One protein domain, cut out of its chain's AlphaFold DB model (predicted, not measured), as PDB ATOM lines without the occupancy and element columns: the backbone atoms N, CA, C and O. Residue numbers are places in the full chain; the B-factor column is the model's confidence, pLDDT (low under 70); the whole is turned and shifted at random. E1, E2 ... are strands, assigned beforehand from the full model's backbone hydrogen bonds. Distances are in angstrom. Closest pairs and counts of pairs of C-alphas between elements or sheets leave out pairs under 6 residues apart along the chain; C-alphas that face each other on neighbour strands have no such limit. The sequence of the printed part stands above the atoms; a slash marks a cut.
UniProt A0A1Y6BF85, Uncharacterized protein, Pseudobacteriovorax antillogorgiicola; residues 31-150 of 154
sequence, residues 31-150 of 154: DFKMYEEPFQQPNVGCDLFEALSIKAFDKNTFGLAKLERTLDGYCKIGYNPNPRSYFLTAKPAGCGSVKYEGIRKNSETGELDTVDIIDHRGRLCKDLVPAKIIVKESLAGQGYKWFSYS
ATOM      1  N   ASP A  31      69.137 138.777 -31.744       97.56
ATOM      2  CA  ASP A  31      69.329 140.207 -31.525       97.56
ATOM      3  C   ASP A  31      69.191 140.949 -32.861       97.56
ATOM      4  O   ASP A  31      69.732 140.517 -33.884       97.56
ATOM      5  N   PHE A  32      68.444 142.051 -32.868       97.06
ATOM      6  CA  PHE A  32      68.051 142.758 -34.085       97.06
ATOM      7  C   PHE A  32      68.151 144.270 -33.892       97.06
ATOM      8  O   PHE A  32      67.673 144.809 -32.894       97.06
ATOM      9  N   LYS A  33      68.725 144.958 -34.883       96.62
ATOM     10  CA  LYS A  33      68.613 146.414 -35.016       96.62
ATOM     11  C   LYS A  33      67.305 146.731 -35.737       96.62
ATOM     12  O   LYS A  33      67.143 146.338 -36.892       96.62
ATOM     13  N   MET A  34      66.370 147.374 -35.049       97.31
ATOM     14  CA  MET A  34      65.037 147.667 -35.565       97.31
ATOM     15  C   MET A  34      64.912 149.150 -35.913       97.31
ATOM     16  O   MET A  34      65.353 150.011 -35.152       97.31
ATOM     17  N   TYR A  35      64.247 149.442 -37.025       96.88
ATOM     18  CA  TYR A  35      64.037 150.801 -37.522       96.88
ATOM     19  C   TYR A  35      62.550 151.091 -37.721       96.88
ATOM     20  O   TYR A  35      61.757 150.162 -37.883       96.88
ATOM     21  N   GLU A  36      62.168 152.368 -37.713       95.69
ATOM     22  CA  GLU A  36      60.769 152.787 -37.892       95.69
ATOM     23  C   GLU A  36      60.243 152.423 -39.288       95.69
ATOM     24  O   GLU A  36      59.085 152.028 -39.434       95.69
ATOM     25  N   GLU A  37      61.118 152.450 -40.299       93.19
ATOM     26  CA  GLU A  37      60.783 152.090 -41.673       93.19
ATOM     27  C   GLU A  37      61.447 150.773 -42.117       93.19
ATOM     28  O   GLU A  37      62.631 150.528 -41.847       93.19
ATOM     29  N   PRO A  38      60.726 149.910 -42.855       90.81
ATOM     30  CA  PRO A  38      61.329 148.742 -43.478       90.81
ATOM     31  C   PRO A  38      62.426 149.132 -44.473       90.81
ATOM     32  O   PRO A  38      62.256 150.040 -45.277       90.81
ATOM     33  N   PHE A  39      63.528 148.376 -44.470       90.31
ATOM     34  CA  PHE A  39      64.696 148.583 -45.347       90.31
ATOM     35  C   PHE A  39      65.452 149.902 -45.130       90.31
ATOM     36  O   PHE A  39      66.308 150.240 -45.951       90.31
ATOM     37  N   GLN A  40      65.188 150.615 -44.030       93.19
ATOM     38  CA  GLN A  40      65.972 151.781 -43.642       93.19
ATOM     39  C   GLN A  40      67.465 151.426 -43.575       93.19
ATOM     40  O   GLN A  40      67.859 150.403 -43.007       93.19
ATOM     41  N   GLN A  41      68.297 152.267 -44.189       91.88
ATOM     42  CA  GLN A  41      69.744 152.083 -44.172       91.88
ATOM     43  C   GLN A  41      70.342 152.668 -42.883       91.88
ATOM     44  O   GLN A  41      70.006 153.801 -42.530       91.88
ATOM     45  N   PRO A  42      71.247 151.937 -42.206       93.25
ATOM     46  CA  PRO A  42      71.975 152.452 -41.056       93.25
ATOM     47  C   PRO A  42      72.769 153.707 -41.415       93.25
ATOM     48  O   PRO A  42      73.444 153.755 -42.448       93.25
ATOM     49  N   ASN A  43      72.742 154.709 -40.540       91.81
ATOM     50  CA  ASN A  43      73.565 155.901 -40.713       91.81
ATOM     51  C   ASN A  43      74.940 155.686 -40.069       91.81
ATOM     52  O   ASN A  43      75.060 155.632 -38.852       91.81
ATOM     53  N   VAL A  44      75.999 155.634 -40.876       89.94
ATOM     54  CA  VAL A  44      77.370 155.367 -40.396       89.94
ATOM     55  C   VAL A  44      77.905 156.380 -39.371       89.94
ATOM     56  O   VAL A  44      78.852 156.072 -38.650       89.94
ATOM     57  N   GLY A  45      77.341 157.589 -39.306       91.50
ATOM     58  CA  GLY A  45      77.741 158.622 -38.346       91.50
ATOM     59  C   GLY A  45      76.947 158.590 -37.037       91.50
ATOM     60  O   GLY A  45      77.543 158.705 -35.964       91.50
ATOM     61  N   CYS A  46      75.624 158.446 -37.143       91.81
ATOM     62  CA  CYS A  46      74.662 158.435 -36.035       91.81
ATOM     63  C   CYS A  46      73.524 157.456 -36.330       91.81
ATOM     64  O   CYS A  46      72.467 157.866 -36.821       91.81
ATOM     65  N   ASP A  47      73.714 156.179 -36.035       94.94
ATOM     66  CA  ASP A  47      72.669 155.184 -36.240       94.94
ATOM     67  C   ASP A  47      71.819 155.065 -34.976       94.94
ATOM     68  O   ASP A  47      72.204 154.389 -34.023       94.94
ATOM     69  N   LEU A  48      70.681 155.760 -34.942       95.12
ATOM     70  CA  LEU A  48      69.709 155.644 -33.858       95.12
ATOM     71  C   LEU A  48      68.674 154.577 -34.222       95.12
ATOM     72  O   LEU A  48      67.957 154.722 -35.212       95.12
ATOM     73  N   PHE A  49      68.572 153.533 -33.407       96.44
ATOM     74  CA  PHE A  49      67.676 152.400 -33.649       96.44
ATOM     75  C   PHE A  49      67.111 151.843 -32.341       96.44
ATOM     76  O   PHE A  49      67.563 152.185 -31.246       96.44
ATOM     77  N   GLU A  50      66.120 150.963 -32.458       97.62
ATOM     78  CA  GLU A  50      65.613 150.185 -31.330       97.62
ATOM     79  C   GLU A  50      66.255 148.790 -31.366       97.62
ATOM     80  O   GLU A  50      66.065 148.018 -32.306       97.62
ATOM     81  N   ALA A  51      67.065 148.460 -30.367       97.75
ATOM     82  CA  ALA A  51      67.663 147.145 -30.211       97.75
ATOM     83  C   ALA A  51      66.624 146.176 -29.632       97.75
ATOM     84  O   ALA A  51      66.133 146.373 -28.522       97.75
ATOM     85  N   LEU A  52      66.303 145.114 -30.369       98.25
ATOM     86  CA  LEU A  52      65.447 144.021 -29.910       98.25
ATOM     87  C   LEU A  52      66.298 142.788 -29.611       98.25
ATOM     88  O   LEU A  52      66.932 142.255 -30.515       98.25
ATOM     89  N   SER A  53      66.244 142.282 -28.380       98.06
ATOM     90  CA  SER A  53      66.827 140.993 -27.985       98.06
ATOM     91  C   SER A  53      65.723 140.036 -27.554       98.06
ATOM     92  O   SER A  53      64.995 140.315 -26.602       98.06
ATOM     93  N   ILE A  54      65.583 138.904 -28.241       97.06
ATOM     94  CA  ILE A  54      64.640 137.837 -27.893       97.06
ATOM     95  C   ILE A  54      65.433 136.660 -27.333       97.06
ATOM     96  O   ILE A  54      66.297 136.102 -28.012       97.06
ATOM     97  N   LYS A  55      65.094 136.242 -26.113       95.69
ATOM     98  CA  LYS A  55      65.618 135.027 -25.481       95.69
ATOM     99  C   LYS A  55      64.487 134.045 -25.226       95.69
ATOM    100  O   LYS A  55      63.504 134.393 -24.580       95.69
ATOM    101  N   ALA A  56      64.622 132.822 -25.722       92.50
ATOM    102  CA  ALA A  56      63.709 131.736 -25.392       92.50
ATOM    103  C   ALA A  56      63.980 131.207 -23.975       92.50
ATOM    104  O   ALA A  56      65.132 131.144 -23.540       92.50
ATOM    105  N   PHE A  57      62.921 130.808 -23.273       86.44
ATOM    106  CA  PHE A  57      63.005 130.041 -22.032       86.44
ATOM    107  C   PHE A  57      62.703 128.556 -22.281       86.44
ATOM    108  O   PHE A  57      62.226 128.171 -23.352       86.44
ATOM    109  N   ASP A  58      63.003 127.722 -21.282       65.44
ATOM    110  CA  ASP A  58      62.933 126.262 -21.378       65.44
ATOM    111  C   ASP A  58      61.576 125.753 -21.906       65.44
ATOM    112  O   ASP A  58      60.509 126.241 -21.528       65.44
ATOM    113  N   LYS A  59      61.623 124.743 -22.788       63.72
ATOM    114  CA  LYS A  59      60.475 124.136 -23.505       63.72
ATOM    115  C   LYS A  59      59.724 125.053 -24.492       63.72
ATOM    116  O   LYS A  59      58.646 124.692 -24.958       63.72
ATOM    117  N   ASN A  60      60.348 126.152 -24.925       66.38
ATOM    118  CA  ASN A  60      60.133 126.818 -26.219       66.38
ATOM    119  C   ASN A  60      58.851 127.648 -26.442       66.38
ATOM    120  O   ASN A  60      58.785 128.337 -27.453       66.38
ATOM    121  N   THR A  61      57.865 127.684 -25.546       77.94
ATOM    122  CA  THR A  61      56.651 128.518 -25.754       77.94
ATOM    123  C   THR A  61      56.755 129.926 -25.159       77.94
ATOM    124  O   THR A  61      56.055 130.843 -25.598       77.94
ATOM    125  N   PHE A  62      57.644 130.110 -24.183       87.81
ATOM    126  CA  PHE A  62      57.834 131.369 -23.468       87.81
ATOM    127  C   PHE A  62      59.205 131.970 -23.760       87.81
ATOM    128  O   PHE A  62      60.166 131.260 -24.063       87.81
ATOM    129  N   GLY A  63      59.303 133.289 -23.646       93.12
ATOM    130  CA  GLY A  63      60.563 133.999 -23.815       93.12
ATOM    131  C   GLY A  63      60.576 135.354 -23.129       93.12
ATOM    132  O   GLY A  63      59.633 135.738 -22.442       93.12
ATOM    133  N   LEU A  64      61.660 136.085 -23.338       96.12
ATOM    134  CA  LEU A  64      61.854 137.456 -22.898       96.12
ATOM    135  C   LEU A  64      62.273 138.288 -24.104       96.12
ATOM    136  O   LEU A  64      63.304 138.003 -24.713       96.12
ATOM    137  N   ALA A  65      61.493 139.316 -24.427       97.69
ATOM    138  CA  ALA A  65      61.938 140.397 -25.294       97.69
ATOM    139  C   ALA A  65      62.521 141.516 -24.439       97.69
ATOM    140  O   ALA A  65      61.900 141.939 -23.463       97.69
ATOM    141  N   LYS A  66      63.679 142.027 -24.841       98.06
ATOM    142  CA  LYS A  66      64.225 143.295 -24.376       98.06
ATOM    143  C   LYS A  66      64.242 144.276 -25.536       98.06
ATOM    144  O   LYS A  66      64.712 143.918 -26.611       98.06
ATOM    145  N   LEU A  67      63.715 145.470 -25.304       97.88
ATOM    146  CA  LEU A  67      63.741 146.594 -26.233       97.88
ATOM    147  C   LEU A  67      64.519 147.728 -25.583       97.88
ATOM    148  O   LEU A  67      64.276 148.054 -24.423       97.88
ATOM    149  N   GLU A  68      65.453 148.315 -26.308       97.38
ATOM    150  CA  GLU A  68      66.244 149.440 -25.826       97.38
ATOM    151  C   GLU A  68      66.560 150.366 -26.992       97.38
ATOM    152  O   GLU A  68      66.983 149.919 -28.056       97.38
ATOM    153  N   ARG A  69      66.389 151.667 -26.796       96.19
ATOM    154  CA  ARG A  69      66.841 152.655 -27.764       96.19
ATOM    155  C   ARG A  69      68.357 152.724 -27.694       96.19
ATOM    156  O   ARG A  69      68.923 152.915 -26.624       96.19
ATOM    157  N   THR A  70      69.036 152.575 -28.817       95.69
ATOM    158  CA  THR A  70      70.501 152.550 -28.868       95.69
ATOM    159  C   THR A  70      71.004 153.462 -29.975       95.69
ATOM    160  O   THR A  70      70.348 153.638 -31.001       95.69
ATOM    161  N   LEU A  71      72.172 154.056 -29.741       94.75
ATOM    162  CA  LEU A  71      72.911 154.838 -30.719       94.75
ATOM    163  C   LEU A  71      74.217 154.107 -31.044       94.75
ATOM    164  O   LEU A  71      74.947 153.719 -30.134       94.75
ATOM    165  N   ASP A  72      74.508 153.938 -32.326       93.31
ATOM    166  CA  ASP A  72      75.789 153.436 -32.835       93.31
ATOM    167  C   ASP A  72      76.456 154.509 -33.720       93.31
ATOM    168  O   ASP A  72      75.803 155.447 -34.190       93.31
ATOM    169  N   GLY A  73      77.770 154.404 -33.922       90.56
ATOM    170  CA  GLY A  73      78.586 155.408 -34.613       90.56
ATOM    171  C   GLY A  73      79.341 156.364 -33.680       90.56
ATOM    172  O   GLY A  73      79.579 156.080 -32.508       90.56
ATOM    173  N   TYR A  74      79.783 157.502 -34.222       88.19
ATOM    174  CA  TYR A  74      80.756 158.394 -33.566       88.19
ATOM    175  C   TYR A  74      80.146 159.656 -32.954       88.19
ATOM    176  O   TYR A  74      80.878 160.512 -32.442       88.19
ATOM    177  N   CYS A  75      78.830 159.838 -33.034       86.31
ATOM    178  CA  CYS A  75      78.244 161.091 -32.601       86.31
ATOM    179  C   CYS A  75      78.013 161.190 -31.095       86.31
ATOM    180  O   CYS A  75      77.618 160.249 -30.416       86.31
ATOM    181  N   LYS A  76      78.263 162.393 -30.573       75.19
ATOM    182  CA  LYS A  76      78.171 162.731 -29.148       75.19
ATOM    183  C   LYS A  76      76.800 163.314 -28.807       75.19
ATOM    184  O   LYS A  76      76.710 164.403 -28.245       75.19
ATOM    185  N   ILE A  77      75.732 162.637 -29.218       80.50
ATOM    186  CA  ILE A  77      74.366 163.068 -28.913       80.50
ATOM    187  C   ILE A  77      73.922 162.363 -27.633       80.50
ATOM    188  O   ILE A  77      74.036 161.145 -27.518       80.50
ATOM    189  N   GLY A  78      73.415 163.127 -26.664       82.25
ATOM    190  CA  GLY A  78      72.741 162.545 -25.507       82.25
ATOM    191  C   GLY A  78      71.442 161.878 -25.954       82.25
ATOM    192  O   GLY A  78      70.581 162.537 -26.532       82.25
ATOM    193  N   TYR A  79      71.294 160.581 -25.695       88.62
ATOM    194  CA  TYR A  79      70.053 159.845 -25.928       88.62
ATOM    195  C   TYR A  79      69.613 159.152 -24.638       88.62
ATOM    196  O   TYR A  79      70.434 158.843 -23.775       88.62
ATOM    197  N   ASN A  80      68.307 158.929 -24.493       92.19
ATOM    198  CA  ASN A  80      67.756 158.141 -23.395       92.19
ATOM    199  C   ASN A  80      67.582 156.689 -23.872       92.19
ATOM    200  O   ASN A  80      66.779 156.479 -24.788       92.19
ATOM    201  N   PRO A  81      68.289 155.704 -23.282       93.44
ATOM    202  CA  PRO A  81      68.193 154.310 -23.704       93.44
ATOM    203  C   PRO A  81      66.803 153.692 -23.523       93.44
ATOM    204  O   PRO A  81      66.436 152.789 -24.264       93.44
ATOM    205  N   ASN A  82      66.002 154.183 -22.570       94.00
ATOM    206  CA  ASN A  82      64.646 153.692 -22.289       94.00
ATOM    207  C   ASN A  82      64.530 152.145 -22.336       94.00
ATOM    208  O   ASN A  82      63.823 151.623 -23.196       94.00
ATOM    209  N   PRO A  83      65.232 151.379 -21.482       96.75
ATOM    210  CA  PRO A  83      65.217 149.921 -21.551       96.75
ATOM    211  C   PRO A  83      63.865 149.343 -21.115       96.75
ATOM    212  O   PRO A  83      63.257 149.759 -20.124       96.75
ATOM    213  N   ARG A  84      63.382 148.342 -21.851       96.94
ATOM    214  CA  ARG A  84      62.072 147.714 -21.658       96.94
ATOM    215  C   ARG A  84      62.183 146.206 -21.783       96.94
ATOM    216  O   ARG A  84      63.031 145.684 -22.500       96.94
ATOM    217  N   SER A  85      61.373 145.480 -21.024       97.75
ATOM    218  CA  SER A  85      61.410 144.019 -20.974       97.75
ATOM    219  C   SER A  85      59.999 143.456 -20.885       97.75
ATOM    220  O   SER A  85      59.196 143.931 -20.083       97.75
ATOM    221  N   TYR A  86      59.721 142.446 -21.704       97.50
ATOM    222  CA  TYR A  86      58.412 141.823 -21.851       97.50
ATOM    223  C   TYR A  86      58.558 140.308 -21.798       97.50
ATOM    224  O   TYR A  86      59.302 139.722 -22.588       97.50
ATOM    225  N   PHE A  87      57.823 139.665 -20.894       95.81
ATOM    226  CA  PHE A  87      57.639 138.221 -20.964       95.81
ATOM    227  C   PHE A  87      56.737 137.900 -22.150       95.81
ATOM    228  O   PHE A  87      55.660 138.477 -22.290       95.81
ATOM    229  N   LEU A  88      57.206 137.009 -23.013       95.81
ATOM    230  CA  LEU A  88      56.563 136.668 -24.268       95.81
ATOM    231  C   LEU A  88      55.821 135.342 -24.168       95.81
ATOM    232  O   LEU A  88      56.346 134.366 -23.629       95.81
ATOM    233  N   THR A  89      54.651 135.296 -24.796       94.06
ATOM    234  CA  THR A  89      53.938 134.064 -25.143       94.06
ATOM    235  C   THR A  89      53.897 133.921 -26.659       94.06
ATOM    236  O   THR A  89      53.470 134.843 -27.355       94.06
ATOM    237  N   ALA A  90      54.332 132.774 -27.181       94.06
ATOM    238  CA  ALA A  90      54.311 132.501 -28.613       94.06
ATOM    239  C   ALA A  90      52.969 131.917 -29.082       94.06
ATOM    240  O   ALA A  90      52.398 131.027 -28.452       94.06
ATOM    241  N   LYS A  91      52.490 132.391 -30.230       93.62
ATOM    242  CA  LYS A  91      51.255 131.974 -30.902       93.62
ATOM    243  C   LYS A  91      51.509 131.778 -32.400       93.62
ATOM    244  O   LYS A  91      52.371 132.449 -32.972       93.62
ATOM    245  N   PRO A  92      50.774 130.881 -33.073       93.75
ATOM    246  CA  PRO A  92      50.929 130.711 -34.507       93.75
ATOM    247  C   PRO A  92      50.322 131.925 -35.221       93.75
ATOM    248  O   PRO A  92      49.212 132.341 -34.901       93.75
ATOM    249  N   ALA A  93      51.034 132.477 -36.205       94.75
ATOM    250  CA  ALA A  93      50.568 133.608 -37.016       94.75
ATOM    251  C   ALA A  93      50.270 133.210 -38.474       94.75
ATOM    252  O   ALA A  93      50.169 134.060 -39.355       94.75
ATOM    253  N   GLY A  94      50.145 131.902 -38.731       93.25
ATOM    254  CA  GLY A  94      49.917 131.343 -40.062       93.25
ATOM    255  C   GLY A  94      51.181 131.284 -40.922       93.25
ATOM    256  O   GLY A  94      52.170 131.975 -40.678       93.25
ATOM    257  N   CYS A  95      51.165 130.425 -41.946       92.50
ATOM    258  CA  CYS A  95      52.243 130.338 -42.936       92.50
ATOM    259  C   CYS A  95      53.653 130.095 -42.351       92.50
ATOM    260  O   CYS A  95      54.626 130.540 -42.946       92.50
ATOM    261  N   GLY A  96      53.792 129.449 -41.187       92.38
ATOM    262  CA  GLY A  96      55.088 129.276 -40.505       92.38
ATOM    263  C   GLY A  96      55.604 130.518 -39.761       92.38
ATOM    264  O   GLY A  96      56.678 130.476 -39.170       92.38
ATOM    265  N   SER A  97      54.844 131.615 -39.759       95.50
ATOM    266  CA  SER A  97      55.140 132.799 -38.947       95.50
ATOM    267  C   SER A  97      54.700 132.591 -37.499       95.50
ATOM    268  O   SER A  97      53.745 131.854 -37.223       95.50
ATOM    269  N   VAL A  98      55.356 133.290 -36.579       95.69
ATOM    270  CA  VAL A  98      55.054 133.246 -35.144       95.69
ATOM    271  C   VAL A  98      54.732 134.652 -34.652       95.69
ATOM    272  O   VAL A  98      55.431 135.601 -34.998       95.69
ATOM    273  N   LYS A  99      53.666 134.792 -33.861       96.50
ATOM    274  CA  LYS A  99      53.352 136.015 -33.118       96.50
ATOM    275  C   LYS A  99      53.800 135.825 -31.672       96.50
ATOM    276  O   LYS A  99      53.402 134.851 -31.041       96.50
ATOM    277  N   TYR A 100      54.585 136.747 -31.144       96.69
ATOM    278  CA  TYR A 100      54.886 136.848 -29.724       96.69
ATOM    279  C   TYR A 100      54.085 138.001 -29.132       96.69
ATOM    280  O   TYR A 100      54.088 139.100 -29.679       96.69
ATOM    281  N   GLU A 101      53.406 137.750 -28.022       97.31
ATOM    282  CA  GLU A 101      52.654 138.764 -27.286       97.31
ATOM    283  C   GLU A 101      53.266 138.918 -25.898       97.31
ATOM    284  O   GLU A 101      53.572 137.915 -25.244       97.31
ATOM    285  N   GLY A 102      53.445 140.155 -25.449       97.25
ATOM    286  CA  GLY A 102      53.973 140.457 -24.128       97.25
ATOM    287  C   GLY A 102      53.274 141.642 -23.484       97.25
ATOM    288  O   GLY A 102      52.817 142.565 -24.155       97.25
ATOM    289  N   ILE A 103      53.200 141.611 -22.158       97.25
ATOM    290  CA  ILE A 103      52.619 142.673 -21.335       97.25
ATOM    291  C   ILE A 103      53.601 142.967 -20.207       97.25
ATOM    292  O   ILE A 103      54.196 142.047 -19.639       97.25
ATOM    293  N   ARG A 104      53.766 144.241 -19.865       96.38
ATOM    294  CA  ARG A 104      54.467 144.664 -18.651       96.38
ATOM    295  C   ARG A 104      53.696 145.787 -17.970       96.38
ATOM    296  O   ARG A 104      52.969 146.530 -18.620       96.38
ATOM    297  N   LYS A 105      53.898 145.938 -16.665       96.81
ATOM    298  CA  LYS A 105      53.425 147.109 -15.929       96.81
ATOM    299  C   LYS A 105      54.477 148.212 -16.026       96.81
ATOM    300  O   LYS A 105      55.639 147.968 -15.702       96.81
ATOM    301  N   ASN A 106      54.084 149.393 -16.479       93.94
ATOM    302  CA  ASN A 106      54.929 150.574 -16.476       93.94
ATOM    303  C   ASN A 106      55.146 151.020 -15.021       93.94
ATOM    304  O   ASN A 106      54.190 151.209 -14.272       93.94
ATOM    305  N   SER A 107      56.402 151.134 -14.591       92.56
ATOM    306  CA  SER A 107      56.740 151.481 -13.205       92.56
ATOM    307  C   SER A 107      56.477 152.944 -12.861       92.56
ATOM    308  O   SER A 107      56.301 153.257 -11.689       92.56
ATOM    309  N   GLU A 108      56.464 153.828 -13.857       91.62
ATOM    310  CA  GLU A 108      56.262 155.266 -13.674       91.62
ATOM    311  C   GLU A 108      54.772 155.611 -13.630       91.62
ATOM    312  O   GLU A 108      54.336 156.355 -12.756       91.62
ATOM    313  N   THR A 109      53.977 155.040 -14.541       93.19
ATOM    314  CA  THR A 109      52.540 155.346 -14.654       93.19
ATOM    315  C   THR A 109      51.641 154.331 -13.950       93.19
ATOM    316  O   THR A 109      50.486 154.621 -13.653       93.19
ATOM    317  N   GLY A 110      52.136 153.119 -13.688       95.12
ATOM    318  CA  GLY A 110      51.341 152.006 -13.164       95.12
ATOM    319  C   GLY A 110      50.416 151.341 -14.192       95.12
ATOM    320  O   GLY A 110      49.794 150.326 -13.865       95.12
ATOM    321  N   GLU A 111      50.339 151.872 -15.412       96.25
ATOM    322  CA  GLU A 111      49.529 151.345 -16.512       96.25
ATOM    323  C   GLU A 111      50.216 150.154 -17.205       96.25
ATOM    324  O   GLU A 111      51.348 149.784 -16.882       96.25
ATOM    325  N   LEU A 112      49.520 149.503 -18.139       97.19
ATOM    326  CA  LEU A 112      50.056 148.361 -18.880       97.19
ATOM    327  C   LEU A 112      50.626 148.806 -20.228       97.19
ATOM    328  O   LEU A 112      49.907 149.370 -21.048       97.19
ATOM    329  N   ASP A 113      51.884 148.452 -20.478       97.75
ATOM    330  CA  ASP A 113      52.465 148.486 -21.817       97.75
ATOM    331  C   ASP A 113      52.308 147.104 -22.459       97.75
ATOM    332  O   ASP A 113      52.456 146.068 -21.796       97.75
ATOM    333  N   THR A 114      52.074 147.072 -23.767       98.19
ATOM    334  CA  THR A 114      51.947 145.822 -24.530       98.19
ATOM    335  C   THR A 114      52.905 145.797 -25.710       98.19
ATOM    336  O   THR A 114      53.256 146.839 -26.265       98.19
ATOM    337  N   VAL A 115      53.332 144.599 -26.097       98.38
ATOM    338  CA  VAL A 115      54.139 144.378 -27.294       98.38
ATOM    339  C   VAL A 115      53.588 143.201 -28.090       98.38
ATOM    340  O   VAL A 115      53.330 142.127 -27.546       98.38
ATOM    341  N   ASP A 116      53.441 143.410 -29.392       98.19
ATOM    342  CA  ASP A 116      53.164 142.387 -30.390       98.19
ATOM    343  C   ASP A 116      54.377 142.294 -31.320       98.19
ATOM    344  O   ASP A 116      54.757 143.275 -31.960       98.19
ATOM    345  N   ILE A 117      54.982 141.116 -31.428       98.00
ATOM    346  CA  ILE A 117      56.121 140.865 -32.312       98.00
ATOM    347  C   ILE A 117      55.718 139.790 -33.313       98.00
ATOM    348  O   ILE A 117      55.348 138.689 -32.918       98.00
ATOM    349  N   ILE A 118      55.801 140.071 -34.608       97.69
ATOM    350  CA  ILE A 118      55.560 139.079 -35.659       97.69
ATOM    351  C   ILE A 118      56.899 138.694 -36.279       97.69
ATOM    352  O   ILE A 118      57.612 139.543 -36.811       97.69
ATOM    353  N   ASP A 119      57.229 137.407 -36.218       97.12
ATOM    354  CA  ASP A 119      58.451 136.821 -36.756       97.12
ATOM    355  C   ASP A 119      58.135 135.971 -37.990       97.12
ATOM    356  O   ASP A 119      57.488 134.921 -37.923       97.12
ATOM    357  N   HIS A 120      58.600 136.452 -39.137       96.56
ATOM    358  CA  HIS A 120      58.450 135.830 -40.446       96.56
ATOM    359  C   HIS A 120      59.693 135.041 -40.878       96.56
ATOM    360  O   HIS A 120      59.747 134.581 -42.017       96.56
ATOM    361  N   ARG A 121      60.702 134.838 -40.019       94.81
ATOM    362  CA  ARG A 121      61.911 134.076 -40.397       94.81
ATOM    363  C   ARG A 121      61.610 132.620 -40.762       94.81
ATOM    364  O   ARG A 121      62.289 132.072 -41.623       94.81
ATOM    365  N   GLY A 122      60.593 132.021 -40.140       93.50
ATOM    366  CA  GLY A 122      60.093 130.677 -40.455       93.50
ATOM    367  C   GLY A 122      59.001 130.638 -41.531       93.50
ATOM    368  O   GLY A 122      58.389 129.589 -41.736       93.50
ATOM    369  N   ARG A 123      58.706 131.769 -42.191       94.12
ATOM    370  CA  ARG A 123      57.590 131.871 -43.138       94.12
ATOM    371  C   ARG A 123      57.805 130.964 -44.354       94.12
ATOM    372  O   ARG A 123      58.869 130.960 -44.961       94.12
ATOM    373  N   LEU A 124      56.751 130.239 -44.729       93.25
ATOM    374  CA  LEU A 124      56.704 129.312 -45.866       93.25
ATOM    375  C   LEU A 124      55.890 129.850 -47.051       93.25
ATOM    376  O   LEU A 124      56.044 129.378 -48.177       93.25
ATOM    377  N   CYS A 125      54.998 130.812 -46.805       94.44
ATOM    378  CA  CYS A 125      54.199 131.439 -47.856       94.44
ATOM    379  C   CYS A 125      55.063 132.364 -48.726       94.44
ATOM    380  O   CYS A 125      55.995 133.000 -48.235       94.44
ATOM    381  N   LYS A 126      54.761 132.401 -50.031       92.56
ATOM    382  CA  LYS A 126      55.525 133.139 -51.058       92.56
ATOM    383  C   LYS A 126      55.032 134.575 -51.276       92.56
ATOM    384  O   LYS A 126      55.306 135.169 -52.315       92.56
ATOM    385  N   ASP A 127      54.259 135.107 -50.345       92.56
ATOM    386  CA  ASP A 127      53.742 136.464 -50.408       92.56
ATOM    387  C   ASP A 127      54.754 137.487 -49.881       92.56
ATOM    388  O   ASP A 127      55.683 137.168 -49.134       92.56
ATOM    389  N   LEU A 128      54.586 138.736 -50.311       91.38
ATOM    390  CA  LEU A 128      55.470 139.821 -49.917       91.38
ATOM    391  C   LEU A 128      55.169 140.233 -48.472       91.38
ATOM    392  O   LEU A 128      54.062 140.669 -48.163       91.38
ATOM    393  N   VAL A 129      56.176 140.143 -47.606       94.19
ATOM    394  CA  VAL A 129      56.145 140.707 -46.250       94.19
ATOM    395  C   VAL A 129      57.051 141.938 -46.176       94.19
ATOM    396  O   VAL A 129      58.116 141.938 -46.800       94.19
ATOM    397  N   PRO A 130      56.665 142.984 -45.426       92.56
ATOM    398  CA  PRO A 130      57.435 144.226 -45.373       92.56
ATOM    399  C   PRO A 130      58.788 144.049 -44.670       92.56
ATOM    400  O   PRO A 130      59.762 144.692 -45.047       92.56
ATOM    401  N   ALA A 131      58.868 143.155 -43.679       96.00
ATOM    402  CA  ALA A 131      60.076 142.892 -42.903       96.00
ATOM    403  C   ALA A 131      60.121 141.449 -42.388       96.00
ATOM    404  O   ALA A 131      59.106 140.751 -42.380       96.00
ATOM    405  N   LYS A 132      61.300 140.987 -41.945       95.56
ATOM    406  CA  LYS A 132      61.441 139.648 -41.343       95.56
ATOM    407  C   LYS A 132      60.907 139.603 -39.917       95.56
ATOM    408  O   LYS A 132      60.382 138.571 -39.516       95.56
ATOM    409  N   ILE A 133      61.064 140.691 -39.168       97.62
ATOM    410  CA  ILE A 133      60.509 140.844 -37.823       97.62
ATOM    411  C   ILE A 133      59.849 142.214 -37.747       97.62
ATOM    412  O   ILE A 133      60.430 143.204 -38.192       97.62
ATOM    413  N   ILE A 134      58.640 142.256 -37.200       97.69
ATOM    414  CA  ILE A 134      57.846 143.470 -37.016       97.69
ATOM    415  C   ILE A 134      57.492 143.558 -35.538       97.69
ATOM    416  O   ILE A 134      57.011 142.582 -34.969       97.69
ATOM    417  N   VAL A 135      57.713 144.712 -34.926       98.12
ATOM    418  CA  VAL A 135      57.349 145.005 -33.539       98.12
ATOM    419  C   VAL A 135      56.313 146.115 -33.547       98.12
ATOM    420  O   VAL A 135      56.525 147.164 -34.151       98.12
ATOM    421  N   LYS A 136      55.211 145.887 -32.844       98.25
ATOM    422  CA  LYS A 136      54.231 146.898 -32.473       98.25
ATOM    423  C   LYS A 136      54.239 147.014 -30.960       98.25
ATOM    424  O   LYS A 136      53.906 146.061 -30.264       98.25
ATOM    425  N   GLU A 137      54.589 148.180 -30.456       97.81
ATOM    426  CA  GLU A 137      54.609 148.465 -29.027       97.81
ATOM    427  C   GLU A 137      53.531 149.499 -28.709       97.81
ATOM    428  O   GLU A 137      53.421 150.516 -29.392       97.81
ATOM    429  N   SER A 138      52.712 149.239 -27.693       97.81
ATOM    430  CA  SER A 138      51.783 150.218 -27.136       97.81
ATOM    431  C   SER A 138      52.296 150.635 -25.771       97.81
ATOM    432  O   SER A 138      52.375 149.809 -24.858       97.81
ATOM    433  N   LEU A 139      52.670 151.903 -25.662       95.69
ATOM    434  CA  LEU A 139      53.176 152.498 -24.438       95.69
ATOM    435  C   LEU A 139      52.093 153.390 -23.846       95.69
ATOM    436  O   LEU A 139      51.566 154.285 -24.521       95.69
ATOM    437  N   ALA A 140      51.781 153.153 -22.580       93.81
ATOM    438  CA  ALA A 140      50.811 153.939 -21.841       93.81
ATOM    439  C   ALA A 140      51.174 155.437 -21.898       93.81
ATOM    440  O   ALA A 140      52.319 155.827 -21.667       93.81
ATOM    441  N   GLY A 141      50.220 156.274 -22.311       90.31
ATOM    442  CA  GLY A 141      50.419 157.716 -22.498       90.31
ATOM    443  C   GLY A 141      51.268 158.152 -23.706       90.31
ATOM    444  O   GLY A 141      51.320 159.347 -23.981       90.31
ATOM    445  N   GLN A 142      51.901 157.238 -24.456       91.00
ATOM    446  CA  GLN A 142      52.722 157.579 -25.638       91.00
ATOM    447  C   GLN A 142      52.167 157.034 -26.966       91.00
ATOM    448  O   GLN A 142      52.703 157.345 -28.028       91.00
ATOM    449  N   GLY A 143      51.101 156.229 -26.929       93.44
ATOM    450  CA  GLY A 143      50.479 155.662 -28.126       93.44
ATOM    451  C   GLY A 143      51.216 154.431 -28.660       93.44
ATOM    452  O   GLY A 143      51.792 153.654 -27.896       93.44
ATOM    453  N   TYR A 144      51.144 154.218 -29.975       94.19
ATOM    454  CA  TYR A 144      51.753 153.061 -30.635       94.19
ATOM    455  C   TYR A 144      53.060 153.429 -31.331       94.19
ATOM    456  O   TYR A 144      53.137 154.451 -32.010       94.19
ATOM    457  N   LYS A 145      54.051 152.544 -31.230       94.38
ATOM    458  CA  LYS A 145      55.306 152.591 -31.983       94.38
ATOM    459  C   LYS A 145      55.457 151.331 -32.819       94.38
ATOM    460  O   LYS A 145      55.047 150.245 -32.400       94.38
ATOM    461  N   TRP A 146      56.042 151.490 -33.998       95.56
ATOM    462  CA  TRP A 146      56.285 150.405 -34.938       95.56
ATOM    463  C   TRP A 146      57.761 150.358 -35.274       95.56
ATOM    464  O   TRP A 146      58.362 151.388 -35.570       95.56
ATOM    465  N   PHE A 147      58.327 149.159 -35.244       95.69
ATOM    466  CA  PHE A 147      59.704 148.929 -35.643       95.69
ATOM    467  C   PHE A 147      59.793 147.680 -36.503       95.69
ATOM    468  O   PHE A 147      59.007 146.740 -36.366       95.69
ATOM    469  N   SER A 148      60.778 147.642 -37.382       95.44
ATOM    470  CA  SER A 148      60.956 146.556 -38.326       95.44
ATOM    471  C   SER A 148      62.428 146.209 -38.509       95.44
ATOM    472  O   SER A 148      63.303 147.072 -38.483       95.44
ATOM    473  N   TYR A 149      62.698 144.915 -38.670       95.12
ATOM    474  CA  TYR A 149      64.001 144.405 -39.069       95.12
ATOM    475  C   TYR A 149      63.903 143.799 -40.462       95.12
ATOM    476  O   TYR A 149      63.303 142.735 -40.677       95.12
ATOM    477  N   SER A 150      64.548 144.478 -41.404       91.12
ATOM    478  CA  SER A 150      64.712 144.035 -42.781       91.12
ATOM    479  C   SER A 150      66.203 143.999 -43.092       91.12
ATOM    480  O   SER A 150      66.821 145.061 -43.160       91.12
TER     481      SER A 150
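What this domain is: This is residues 31 to 150 of the 154 residues of an uncharacterized protein of Pseudobacteriovorax antillogorgiicola (UniProt A0A1Y6BF85). One sheet of eight strands curls round like part of a barrel, its two edge strands E1 and E8 coming together at Met 34 and Tyr 149. It can also be seen as a folded sheet, bent back on itself into two leaves: E1 and E2 face E4 to E8, with E3 as the hinge. The strands follow the chain as a meander, each the antiparallel neighbour of the one before, in the order E1 E2 E3 E4 E5 E6 E7 E8. The printed part has 120 residues, no named helix and the class all strand. It is compact, with a radius of gyration of the C-alphas of 15.0 A and spans of 43 by 37 by 28 A.

How they stand to each other: The sheet is strongly twisted and runs, strand beside strand, through E1, residues 31 to 34, E2, residues 46 to 56, E3, residues 62 to 73, E4, residues 84 to 92, E5, residues 98 to 105, E6, residues 112 to 119, E7, residues 133 to 139, and E8, residues 143 to 149. E2 and E3 form a hairpin at 162 degrees between their directions, with N 51 and O 68 at 2.7 A, within hydrogen-bond range. E3 bends by 56 degrees at residue 69. E3 and E4 form a hairpin at 128 degrees, with N 84 and O 67 at 2.7 A. E4 bends by 55 degrees at residue 87. In the hairpin of E4 and E5, N 91 and O 99 are 2.7 A apart. In that of E5 and E6, N 100 and O 117 are 2.7 A apart. E6 and E7 stand at 172 degrees, with N 116 and O 136 at 2.8 A. In the hairpin of E7 and E8, N 135 and O 147 are 2.8 A apart. At the other edge, E1 and E2 have N 32 and O 52 at 2.8 A. The closest C-alphas of E1 and E8, those of Met 34 and Tyr 149, are 4.9 A apart. Among the pairs that are apart are E2 and E6, and E4 and E8.

Where its parts are: E1 begins at C-alpha 31, (69.329, 140.207, -31.525). E3, the longest strand by residues, measures 33.7 A from C-alpha 62 to C-alpha 73, (78.586, 155.408, -34.613). E2 measures 30.8 A, E4 24.0 A, E5 23.7 A and E6 22.9 A. E8 ends at C-alpha 149, (64.001, 144.405, -39.069).

The domain as a whole: The two C-alphas farthest apart, those of Lys 76 and Cys 95, are 43.7 A apart. The printed part has no cut. The links E1 to E2 and E6 to E7 are long, the latter with 13 residues, 120 to 132. The mean pLDDT of the printed part is 93.5, and residues 58 to 60 are under 70.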